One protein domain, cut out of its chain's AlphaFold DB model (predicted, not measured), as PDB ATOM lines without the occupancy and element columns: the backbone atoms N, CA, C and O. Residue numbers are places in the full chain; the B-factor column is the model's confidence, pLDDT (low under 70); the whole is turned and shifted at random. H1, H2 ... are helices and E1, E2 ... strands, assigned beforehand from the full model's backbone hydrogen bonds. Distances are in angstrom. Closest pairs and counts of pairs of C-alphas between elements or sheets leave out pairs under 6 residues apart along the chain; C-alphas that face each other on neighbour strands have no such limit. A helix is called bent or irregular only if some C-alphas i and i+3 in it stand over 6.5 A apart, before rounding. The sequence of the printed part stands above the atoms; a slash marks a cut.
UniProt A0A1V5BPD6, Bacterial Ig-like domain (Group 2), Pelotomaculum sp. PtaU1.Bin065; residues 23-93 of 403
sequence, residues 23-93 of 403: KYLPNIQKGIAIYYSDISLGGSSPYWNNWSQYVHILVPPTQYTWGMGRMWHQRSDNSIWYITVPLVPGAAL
ATOM      1  N   LYS A  23      16.362 -12.492 -13.038       82.69
ATOM      2  CA  LYS A  23      15.173 -12.057 -13.789       82.69
ATOM      3  C   LYS A  23      15.014 -12.770 -15.137       82.69
ATOM      4  O   LYS A  23      13.897 -12.902 -15.622       82.69
ATOM      5  N   TYR A  24      16.112 -13.245 -15.737       84.75
ATOM      6  CA  TYR A  24      16.091 -13.963 -17.020       84.75
ATOM      7  C   TYR A  24      15.951 -15.481 -16.869       84.75
ATOM      8  O   TYR A  24      15.827 -16.187 -17.874       84.75
ATOM      9  N   LEU A  25      15.959 -15.995 -15.635       83.38
ATOM     10  CA  LEU A  25      15.846 -17.424 -15.343       83.38
ATOM     11  C   LEU A  25      14.649 -18.080 -16.063       83.38
ATOM     12  O   LEU A  25      14.872 -19.097 -16.727       83.38
ATOM     13  N   PRO A  26      13.419 -17.521 -16.043       81.31
ATOM     14  CA  PRO A  26      12.283 -18.140 -16.728       81.31
ATOM     15  C   PRO A  26      12.472 -18.210 -18.253       81.31
ATOM     16  O   PRO A  26      12.159 -19.226 -18.879       81.31
ATOM     17  N   ASN A  27      13.037 -17.158 -18.858       87.50
ATOM     18  CA  ASN A  27      13.321 -17.087 -20.297       87.50
ATOM     19  C   ASN A  27      14.355 -18.137 -20.714       87.50
ATOM     20  O   ASN A  27      14.198 -18.788 -21.750       87.50
ATOM     21  N   ILE A  28      15.392 -18.310 -19.893       86.31
ATOM     22  CA  ILE A  28      16.495 -19.242 -20.126       86.31
ATOM     23  C   ILE A  28      16.039 -20.686 -19.929       86.31
ATOM     24  O   ILE A  28      16.325 -21.522 -20.781       86.31
ATOM     25  N   GLN A  29      15.288 -20.992 -18.870       80.75
ATOM     26  CA  GLN A  29      14.766 -22.340 -18.620       80.75
ATOM     27  C   GLN A  29      13.887 -22.831 -19.773       80.75
ATOM     28  O   GLN A  29      14.079 -23.944 -20.265       80.75
ATOM     29  N   LYS A  30      12.970 -21.987 -20.270       79.44
ATOM     30  CA  LYS A  30      12.152 -22.318 -21.447       79.44
ATOM     31  C   LYS A  30      13.004 -22.490 -22.708       79.44
ATOM     32  O   LYS A  30      12.743 -23.396 -23.494       79.44
ATOM     33  N   GLY A  31      14.047 -21.675 -22.862       81.81
ATOM     34  CA  GLY A  31      15.037 -21.786 -23.930       81.81
ATOM     35  C   GLY A  31      15.810 -23.101 -23.941       81.81
ATOM     36  O   GLY A  31      15.902 -23.771 -24.967       81.81
ATOM     37  N   ILE A  32      16.343 -23.493 -22.782       78.75
ATOM     38  CA  ILE A  32      17.059 -24.756 -22.575       78.75
ATOM     39  C   ILE A  32      16.129 -25.938 -22.864       78.75
ATOM     40  O   ILE A  32      16.542 -26.906 -23.503       78.75
ATOM     41  N   ALA A  33      14.865 -25.847 -22.442       72.12
ATOM     42  CA  ALA A  33      13.893 -26.919 -22.599       72.12
ATOM     43  C   ALA A  33      13.591 -27.274 -24.072       72.12
ATOM     44  O   ALA A  33      13.260 -28.424 -24.347       72.12
ATOM     45  N   ILE A  34      13.794 -26.354 -25.030       72.88
ATOM     46  CA  ILE A  34      13.655 -26.613 -26.481       72.88
ATOM     47  C   ILE A  34      14.619 -27.710 -26.968       72.88
ATOM     48  O   ILE A  34      14.330 -28.417 -27.933       72.88
ATOM     49  N   TYR A  35      15.763 -27.887 -26.304       70.50
ATOM     50  CA  TYR A  35      16.762 -28.887 -26.685       70.50
ATOM     51  C   TYR A  35      16.491 -30.292 -26.126       70.50
ATOM     52  O   TYR A  35      17.218 -31.232 -26.459       70.50
ATOM     53  N   TYR A  36      15.438 -30.460 -25.324       63.94
ATOM     54  CA  TYR A  36      15.010 -31.744 -24.777       63.94
ATOM     55  C   TYR A  36      13.726 -32.217 -25.473       63.94
ATOM     56  O   TYR A  36      12.843 -31.431 -25.789       63.94
ATOM     57  N   SER A  37      13.621 -33.526 -25.736       50.75
ATOM     58  CA  SER A  37      12.456 -34.125 -26.418       50.75
ATOM     59  C   SER A  37      11.176 -34.115 -25.576       50.75
ATOM     60  O   SER A  37      10.095 -34.325 -26.111       50.75
ATOM     61  N   ASP A  38      11.314 -33.893 -24.272       55.00
ATOM     62  CA  ASP A  38      10.226 -33.655 -23.335       55.00
ATOM     63  C   ASP A  38      10.583 -32.401 -22.530       55.00
ATOM     64  O   ASP A  38      11.581 -32.371 -21.805       55.00
ATOM     65  N   ILE A  39       9.778 -31.355 -22.696       49.56
ATOM     66  CA  ILE A  39      10.002 -30.042 -22.088       49.56
ATOM     67  C   ILE A  39       9.898 -30.097 -20.551       49.56
ATOM     68  O   ILE A  39      10.470 -29.248 -19.869       49.56
ATOM     69  N   SER A  40       9.214 -31.113 -20.004       49.47
ATOM     70  CA  SER A  40       9.089 -31.355 -18.562       49.47
ATOM     71  C   SER A  40      10.340 -32.007 -17.953       49.47
ATOM     72  O   SER A  40      10.614 -31.823 -16.768       49.47
ATOM     73  N   LEU A  41      11.161 -32.681 -18.769       46.09
ATOM     74  CA  LEU A  41      12.433 -33.288 -18.354       46.09
ATOM     75  C   LEU A  41      13.600 -32.293 -18.319       46.09
ATOM     76  O   LEU A  41      14.678 -32.637 -17.829       46.09
ATOM     77  N   GLY A  42      13.403 -31.057 -18.794       49.50
ATOM     78  CA  GLY A  42      14.388 -29.982 -18.650       49.50
ATOM     79  C   GLY A  42      14.788 -29.755 -17.186       49.50
ATOM     80  O   GLY A  42      15.966 -29.535 -16.908       49.50
ATOM     81  N   GLY A  43      13.839 -29.930 -16.255       50.44
ATOM     82  CA  GLY A  43      14.034 -29.838 -14.802       50.44
ATOM     83  C   GLY A  43      15.027 -30.842 -14.208       50.44
ATOM     84  O   GLY A  43      15.587 -30.595 -13.144       50.44
ATOM     85  N   SER A  44      15.289 -31.947 -14.908       52.41
ATOM     86  CA  SER A  44      16.228 -32.996 -14.489       52.41
ATOM     87  C   SER A  44      17.660 -32.743 -14.977       52.41
ATOM     88  O   SER A  44      18.562 -33.539 -14.713       52.41
ATOM     89  N   SER A  45      17.876 -31.662 -15.730       63.00
ATOM     90  CA  SER A  45      19.190 -31.286 -16.234       63.00
ATOM     91  C   SER A  45      20.039 -30.638 -15.131       63.00
ATOM     92  O   SER A  45      19.535 -29.756 -14.430       63.00
ATOM     93  N   PRO A  46      21.343 -30.962 -15.013       64.75
ATOM     94  CA  PRO A  46      22.253 -30.304 -14.065       64.75
ATOM     95  C   PRO A  46      22.292 -28.771 -14.195       64.75
ATOM     96  O   PRO A  46      22.691 -28.079 -13.258       64.75
ATOM     97  N   TYR A  47      21.873 -28.240 -15.350       65.19
ATOM     98  CA  TYR A  47      21.889 -26.814 -15.681       65.19
ATOM     99  C   TYR A  47      20.591 -26.084 -15.325       65.19
ATOM    100  O   TYR A  47      20.570 -24.862 -15.391       65.19
ATOM    101  N   TRP A  48      19.510 -26.781 -14.962       66.75
ATOM    102  CA  TRP A  48      18.196 -26.148 -14.780       66.75
ATOM    103  C   TRP A  48      18.178 -25.117 -13.646       66.75
ATOM    104  O   TRP A  48      17.653 -24.016 -13.807       66.75
ATOM    105  N   ASN A  49      18.809 -25.468 -12.522       67.69
ATOM    106  CA  ASN A  49      18.951 -24.601 -11.349       67.69
ATOM    107  C   ASN A  49      20.335 -23.937 -11.255       67.69
ATOM    108  O   ASN A  49      20.509 -23.006 -10.480       67.69
ATOM    109  N   ASN A  50      21.304 -24.377 -12.068       71.38
ATOM    110  CA  ASN A  50      22.669 -23.838 -12.101       71.38
ATOM    111  C   ASN A  50      22.967 -23.059 -13.394       71.38
ATOM    112  O   ASN A  50      24.128 -22.860 -13.735       71.38
ATOM    113  N   TRP A  51      21.940 -22.647 -14.145       73.12
ATOM    114  CA  TRP A  51      22.070 -22.024 -15.471       73.12
ATOM    115  C   TRP A  51      23.061 -20.856 -15.486       73.12
ATOM    116  O   TRP A  51      23.798 -20.702 -16.457       73.12
ATOM    117  N   SER A  52      23.101 -20.070 -14.404       73.19
ATOM    118  CA  SER A  52      23.914 -18.859 -14.258       73.19
ATOM    119  C   SER A  52      25.412 -19.139 -14.324       73.19
ATOM    120  O   SER A  52      26.193 -18.241 -14.611       73.19
ATOM    121  N   GLN A  53      25.817 -20.392 -14.103       71.81
ATOM    122  CA  GLN A  53      27.203 -20.834 -14.216       71.81
ATOM    123  C   GLN A  53      27.605 -21.174 -15.659       71.81
ATOM    124  O   GLN A  53      28.797 -21.259 -15.949       71.81
ATOM    125  N   TYR A  54      26.635 -21.379 -16.559       76.00
ATOM    126  CA  TYR A  54      26.865 -21.972 -17.883       76.00
ATOM    127  C   TYR A  54      26.336 -21.140 -19.055       76.00
ATOM    128  O   TYR A  54      26.876 -21.240 -20.156       76.00
ATOM    129  N   VAL A  55      25.263 -20.370 -18.858       83.19
ATOM    130  CA  VAL A  55      24.623 -19.576 -19.912       83.19
ATOM    131  C   VAL A  55      25.109 -18.138 -19.823       83.19
ATOM    132  O   VAL A  55      24.818 -17.444 -18.855       83.19
ATOM    133  N   HIS A  56      25.774 -17.683 -20.882       86.62
ATOM    134  CA  HIS A  56      26.123 -16.280 -21.068       86.62
ATOM    135  C   HIS A  56      25.084 -15.591 -21.945       86.62
ATOM    136  O   HIS A  56      24.852 -16.026 -23.077       86.62
ATOM    137  N   ILE A  57      24.453 -14.529 -21.456       88.12
ATOM    138  CA  ILE A  57      23.434 -13.762 -22.170       88.12
ATOM    139  C   ILE A  57      24.134 -12.796 -23.120       88.12
ATOM    140  O   ILE A  57      24.805 -11.866 -22.697       88.12
ATOM    141  N   LEU A  58      23.976 -12.999 -24.426       88.81
ATOM    142  CA  LEU A  58      24.545 -12.119 -25.451       88.81
ATOM    143  C   LEU A  58      23.602 -10.962 -25.782       88.81
ATOM    144  O   LEU A  58      24.045  -9.844 -26.025       88.81
ATOM    145  N   VAL A  59      22.301 -11.256 -25.815       90.62
ATOM    146  CA  VAL A  59      21.231 -10.289 -26.058       90.62
ATOM    147  C   VAL A  59      20.090 -10.611 -25.092       90.62
ATOM    148  O   VAL A  59      19.542 -11.716 -25.172       90.62
ATOM    149  N   PRO A  60      19.722  -9.706 -24.171       90.88
ATOM    150  CA  PRO A  60      18.589  -9.941 -23.286       90.88
ATOM    151  C   PRO A  60      17.268  -9.946 -24.081       90.88
ATOM    152  O   PRO A  60      17.145  -9.215 -25.066       90.88
ATOM    153  N   PRO A  61      16.269 -10.752 -23.684       91.38
ATOM    154  CA  PRO A  61      14.947 -10.730 -24.299       91.38
ATOM    155  C   PRO A  61      14.218  -9.425 -23.965       91.38
ATOM    156  O   PRO A  61      14.435  -8.827 -22.908       91.38
ATOM    157  N   THR A  62      13.301  -9.021 -24.841       89.38
ATOM    158  CA  THR A  62      12.297  -7.991 -24.531       89.38
ATOM    159  C   THR A  62      10.950  -8.660 -24.247       89.38
ATOM    160  O   THR A  62      10.828  -9.888 -24.253       89.38
ATOM    161  N   GLN A  63       9.904  -7.864 -24.022       82.19
ATOM    162  CA  GLN A  63       8.548  -8.393 -23.899       82.19
ATOM    163  C   GLN A  63       8.113  -9.181 -25.148       82.19
ATOM    164  O   GLN A  63       7.431 -10.190 -25.011       82.19
ATOM    165  N   TYR A  64       8.549  -8.785 -26.349       85.50
ATOM    166  CA  TYR A  64       8.060  -9.360 -27.612       85.50
ATOM    167  C   TYR A  64       9.154  -9.948 -28.512       85.50
ATOM    168  O   TYR A  64       8.850 -10.613 -29.500       85.50
ATOM    169  N   THR A  65      10.428  -9.727 -28.191       89.75
ATOM    170  CA  THR A  65      11.565 -10.179 -29.000       89.75
ATOM    171  C   THR A  65      12.395 -11.195 -28.235       89.75
ATOM    172  O   THR A  65      12.654 -11.041 -27.040       89.75
ATOM    173  N   TRP A  66      12.819 -12.239 -28.947       93.06
ATOM    174  CA  TRP A  66      13.682 -13.279 -28.406       93.06
ATOM    175  C   TRP A  66      15.040 -12.696 -28.026       93.06
ATOM    176  O   TRP A  66      15.623 -11.916 -28.778       93.06
ATOM    177  N   GLY A  67      15.549 -13.120 -26.876       92.62
ATOM    178  CA  GLY A  67      16.947 -12.928 -26.520       92.62
ATOM    179  C   GLY A  67      17.800 -14.102 -26.995       92.62
ATOM    180  O   GLY A  67      17.306 -15.118 -27.493       92.62
ATOM    181  N   MET A  68      19.105 -13.984 -26.790       92.62
ATOM    182  CA  MET A  68      20.075 -15.002 -27.161       92.62
ATOM    183  C   MET A  68      21.116 -15.157 -26.062       92.62
ATOM    184  O   MET A  68      21.792 -14.200 -25.692       92.62
ATOM    185  N   GLY A  69      21.273 -16.383 -25.585       89.44
ATOM    186  CA  GLY A  69      22.346 -16.815 -24.708       89.44
ATOM    187  C   GLY A  69      23.221 -17.860 -25.389       89.44
ATOM    188  O   GLY A  69      22.896 -18.370 -26.467       89.44
ATOM    189  N   ARG A  70      24.349 -18.192 -24.770       87.19
ATOM    190  CA  ARG A  70      25.281 -19.199 -25.276       87.19
ATOM    191  C   ARG A  70      25.911 -19.988 -24.136       87.19
ATOM    192  O   ARG A  70      26.344 -19.400 -23.152       87.19
ATOM    193  N   MET A  71      25.978 -21.305 -24.305       83.44
ATOM    194  CA  MET A  71      26.745 -22.207 -23.441       83.44
ATOM    195  C   MET A  71      27.928 -22.764 -24.233       83.44
ATOM    196  O   MET A  71      27.763 -23.184 -25.383       83.44
ATOM    197  N   TRP A  72      29.112 -22.765 -23.627       76.25
ATOM    198  CA  TRP A  72      30.366 -23.194 -24.251       76.25
ATOM    199  C   TRP A  72      30.865 -24.501 -23.643       76.25
ATOM    200  O   TRP A  72      30.665 -24.755 -22.460       76.25
ATOM    201  N   HIS A  73      31.527 -25.329 -24.447       73.69
ATOM    202  CA  HIS A  73      32.225 -26.521 -23.979       73.69
ATOM    203  C   HIS A  73      33.521 -26.703 -24.747       73.69
ATOM    204  O   HIS A  73      33.577 -26.553 -25.968       73.69
ATOM    205  N   GLN A  74      34.556 -27.101 -24.024       73.62
ATOM    206  CA  GLN A  74      35.846 -27.445 -24.589       73.62
ATOM    207  C   GLN A  74      36.037 -28.971 -24.546       73.62
ATOM    208  O   GLN A  74      35.741 -29.645 -23.560       73.62
ATOM    209  N   ARG A  75      36.435 -29.561 -25.671       75.38
ATOM    210  CA  ARG A  75      36.656 -31.008 -25.783       75.38
ATOM    211  C   ARG A  75      38.042 -31.375 -25.251       75.38
ATOM    212  O   ARG A  75      38.885 -30.510 -25.036       75.38
ATOM    213  N   SER A  76      38.302 -32.673 -25.092       78.12
ATOM    214  CA  SER A  76      39.600 -33.197 -24.636       78.12
ATOM    215  C   SER A  76      40.779 -32.863 -25.564       78.12
ATOM    216  O   SER A  76      41.926 -33.008 -25.158       78.12
ATOM    217  N   ASP A  77      40.509 -32.430 -26.798       81.88
ATOM    218  CA  ASP A  77      41.491 -31.968 -27.787       81.88
ATOM    219  C   ASP A  77      41.677 -30.434 -27.793       81.88
ATOM    220  O   ASP A  77      42.258 -29.886 -28.727       81.88
ATOM    221  N   ASN A  78      41.165 -29.734 -26.773       77.56
ATOM    222  CA  ASN A  78      41.109 -28.274 -26.650       77.56
ATOM    223  C   ASN A  78      40.250 -27.544 -27.700       77.56
ATOM    224  O   ASN A  78      40.203 -26.313 -27.677       77.56
ATOM    225  N   SER A  79      39.529 -28.246 -28.581       77.19
ATOM    226  CA  SER A  79      38.578 -27.600 -29.489       77.19
ATOM    227  C   SER A  79      37.337 -27.106 -28.740       77.19
ATOM    228  O   SER A  79      36.835 -27.759 -27.822       77.19
ATOM    229  N   ILE A  80      36.825 -25.937 -29.132       74.12
ATOM    230  CA  ILE A  80      35.637 -25.321 -28.528       74.12
ATOM    231  C   ILE A  80      34.409 -25.642 -29.383       74.12
ATOM    232  O   ILE A  80      34.429 -25.499 -30.605       74.12
ATOM    233  N   TRP A  81      33.310 -26.014 -28.734       76.25
ATOM    234  CA  TRP A  81      31.979 -26.036 -29.330       76.25
ATOM    235  C   TRP A  81      30.976 -25.310 -28.433       76.25
ATOM    236  O   TRP A  81      31.229 -25.076 -27.252       76.25
ATOM    237  N   TYR A  82      29.843 -24.903 -29.002       79.88
ATOM    238  CA  TYR A  82      28.822 -24.158 -28.273       79.88
ATOM    239  C   TYR A  82      27.414 -24.563 -28.681       79.88
ATOM    240  O   TYR A  82      27.190 -25.108 -29.763       79.88
ATOM    241  N   ILE A  83      26.466 -24.230 -27.814       82.50
ATOM    242  CA  ILE A  83      25.038 -24.261 -28.103       82.50
ATOM    243  C   ILE A  83      24.442 -22.879 -27.849       82.50
ATOM    244  O   ILE A  83      24.785 -22.198 -26.880       82.50
ATOM    245  N   THR A  84      23.576 -22.442 -28.759       87.00
ATOM    246  CA  THR A  84      22.768 -21.240 -28.561       87.00
ATOM    247  C   THR A  84      21.632 -21.577 -27.608       87.00
ATOM    248  O   THR A  84      21.004 -22.614 -27.756       87.00
ATOM    249  N   VAL A  85      21.344 -20.709 -26.647       87.94
ATOM    250  CA  VAL A  85      20.161 -20.814 -25.792       87.94
ATOM    251  C   VAL A  85      19.213 -19.691 -26.208       87.94
ATOM    252  O   VAL A  85      19.533 -18.529 -25.968       87.94
ATOM    253  N   PRO A  86      18.089 -19.974 -26.879       90.94
ATOM    254  CA  PRO A  86      17.128 -18.931 -27.221       90.94
ATOM    255  C   PRO A  86      16.411 -18.468 -25.948       90.94
ATOM    256  O   PRO A  86      15.840 -19.286 -25.239       90.94
ATOM    257  N   LEU A  87      16.424 -17.174 -25.631       90.81
ATOM    258  CA  LEU A  87      15.693 -16.651 -24.470       90.81
ATOM    259  C   LEU A  87      14.288 -16.267 -24.930       90.81
ATOM    260  O   LEU A  87      14.125 -15.361 -25.746       90.81
ATOM    261  N   VAL A  88      13.285 -16.979 -24.420       88.62
ATOM    262  CA  VAL A  88      11.874 -16.782 -24.790       88.62
ATOM    263  C   VAL A  88      11.441 -15.337 -24.484       88.62
ATOM    264  O   VAL A  88      11.810 -14.840 -23.422       88.62
ATOM    265  N   PRO A  89      10.688 -14.639 -25.359       89.00
ATOM    266  CA  PRO A  89      10.162 -13.306 -25.064       89.00
ATOM    267  C   PRO A  89       9.319 -13.295 -23.790       89.00
ATOM    268  O   PRO A  89       8.640 -14.279 -23.497       89.00
ATOM    269  N   GLY A  90       9.295 -12.170 -23.072       82.31
ATOM    270  CA  GLY A  90       8.513 -12.041 -21.835       82.31
ATOM    271  C   GLY A  90       7.035 -12.421 -22.007       82.31
ATOM    272  O   GLY A  90       6.495 -13.161 -21.197       82.31
ATOM    273  N   ALA A  91       6.406 -12.015 -23.113       74.38
ATOM    274  CA  ALA A  91       5.008 -12.328 -23.423       74.38
ATOM    275  C   ALA A  91       4.740 -13.816 -23.719       74.38
ATOM    276  O   ALA A  91       3.588 -14.238 -23.718       74.38
ATOM    277  N   ALA A  92       5.779 -14.610 -23.989       75.19
ATOM    278  CA  ALA A  92       5.673 -16.053 -24.201       75.19
ATOM    279  C   ALA A  92       6.030 -16.863 -22.938       75.19
ATOM    280  O   ALA A  92       5.989 -18.097 -22.954       75.19
ATOM    281  N   LEU A  93       6.367 -16.191 -21.831       74.38
ATOM    282  CA  LEU A  93       6.478 -16.830 -20.530       74.38
ATOM    283  C   LEU A  93       5.076 -17.115 -19.993       74.38
ATOM    284  O   LEU A  93       4.352 -16.216 -19.574       74.38
TER     285      LEU A  93
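This is residues 23 to 93 of the 403 residues of the protein "Bacterial Ig-like domain (Group 2)" of Pelotomaculum sp. PtaU1.Bin065 (UniProt A0A1V5BPD6). What shape do these coordinates draw? A long two-stranded hairpin, E2 and E3, makes the longest axis, with the short strand E1 beside E2, and the helix H1 crosses one face of this small sheet. A small helix, H2, sits beyond the last residue of H1, away from the sheet. What is it made of? The 71 printed residues hold two named helices and three named strands, in the order H1 H2 E1 E2 E3; the class is mixed, and the sheet, in the order E1 E2 E3, is antiparallel. How large is the outline? It is elongated, with spans of 42 by 26 by 19 A, yet compact by its radius of gyration of the C-alphas, 12.5 A.

How is the sheet joined? E1, residues 56 to 59, E2, residues 67 to 74, and E3, residues 80 to 87, form a meander, each strand the antiparallel neighbour of the one before. The hairpin of E2 and E3 stands at 158 degrees between directions, with N 69 and O 85 at 2.8 A and N 73 and O 81 at 2.8 A, within hydrogen-bond range. The hairpin of E1 and E2 stands at 147 degrees, with N 56 and O 70 at 2.9 A. What is on the sheet? H1, residues 23 to 33, is on one face, giving two layers, a helix over a sheet; its height over the sheet is 8.0 A. It lies over E2 and E3 and runs across the strands, at 67 degrees to E3 on the local plane; the closest C-alphas of H1 and E3 are those of Asn 27 and Leu 87, 4.8 A apart. Where is the other helix? H2, residues 39 to 44, is not on the sheet but touches H1, the closest C-alphas being those of Ala 33 and Ile 39, 5.0 A apart; at 72 degrees the two are only just about perpendicular. Do the helices' backbones pair? O i to N i+4 pairs are within hydrogen-bond range in 6 of 7 cases in H1 and 0 of 2 in H2, where 1 of 3 O i to N i+3 pairs is.

Where are the strands? E2 spans 23.9 A from C-alpha 67 at (16.947, -12.928, -26.520), E3 spans 22.1 A and ends at C-alpha 87 at (15.693, -16.651, -24.470), and E1 spans 9.2 A. Where are the helices? H1 begins at C-alpha 23 at (15.173, -12.057, -13.789), spans 17.3 A and is irregular, with C-alphas 23 and 26 at 7.3 A. H2 spans 10.3 A and is neither bent nor irregular, but only just: C-alphas 40 and 43 are 6.4 A apart.

How far does it reach? The two C-alphas farthest apart, those of Asp 77 and Ala 91, are 41.7 A apart. Is the backbone continuous? The printed part has no cut, and the link from H2 to E1, 11 residues, is long. Where is confidence low? Residues 36 to 49 are under 70, and the mean pLDDT of the printed part is 77.1.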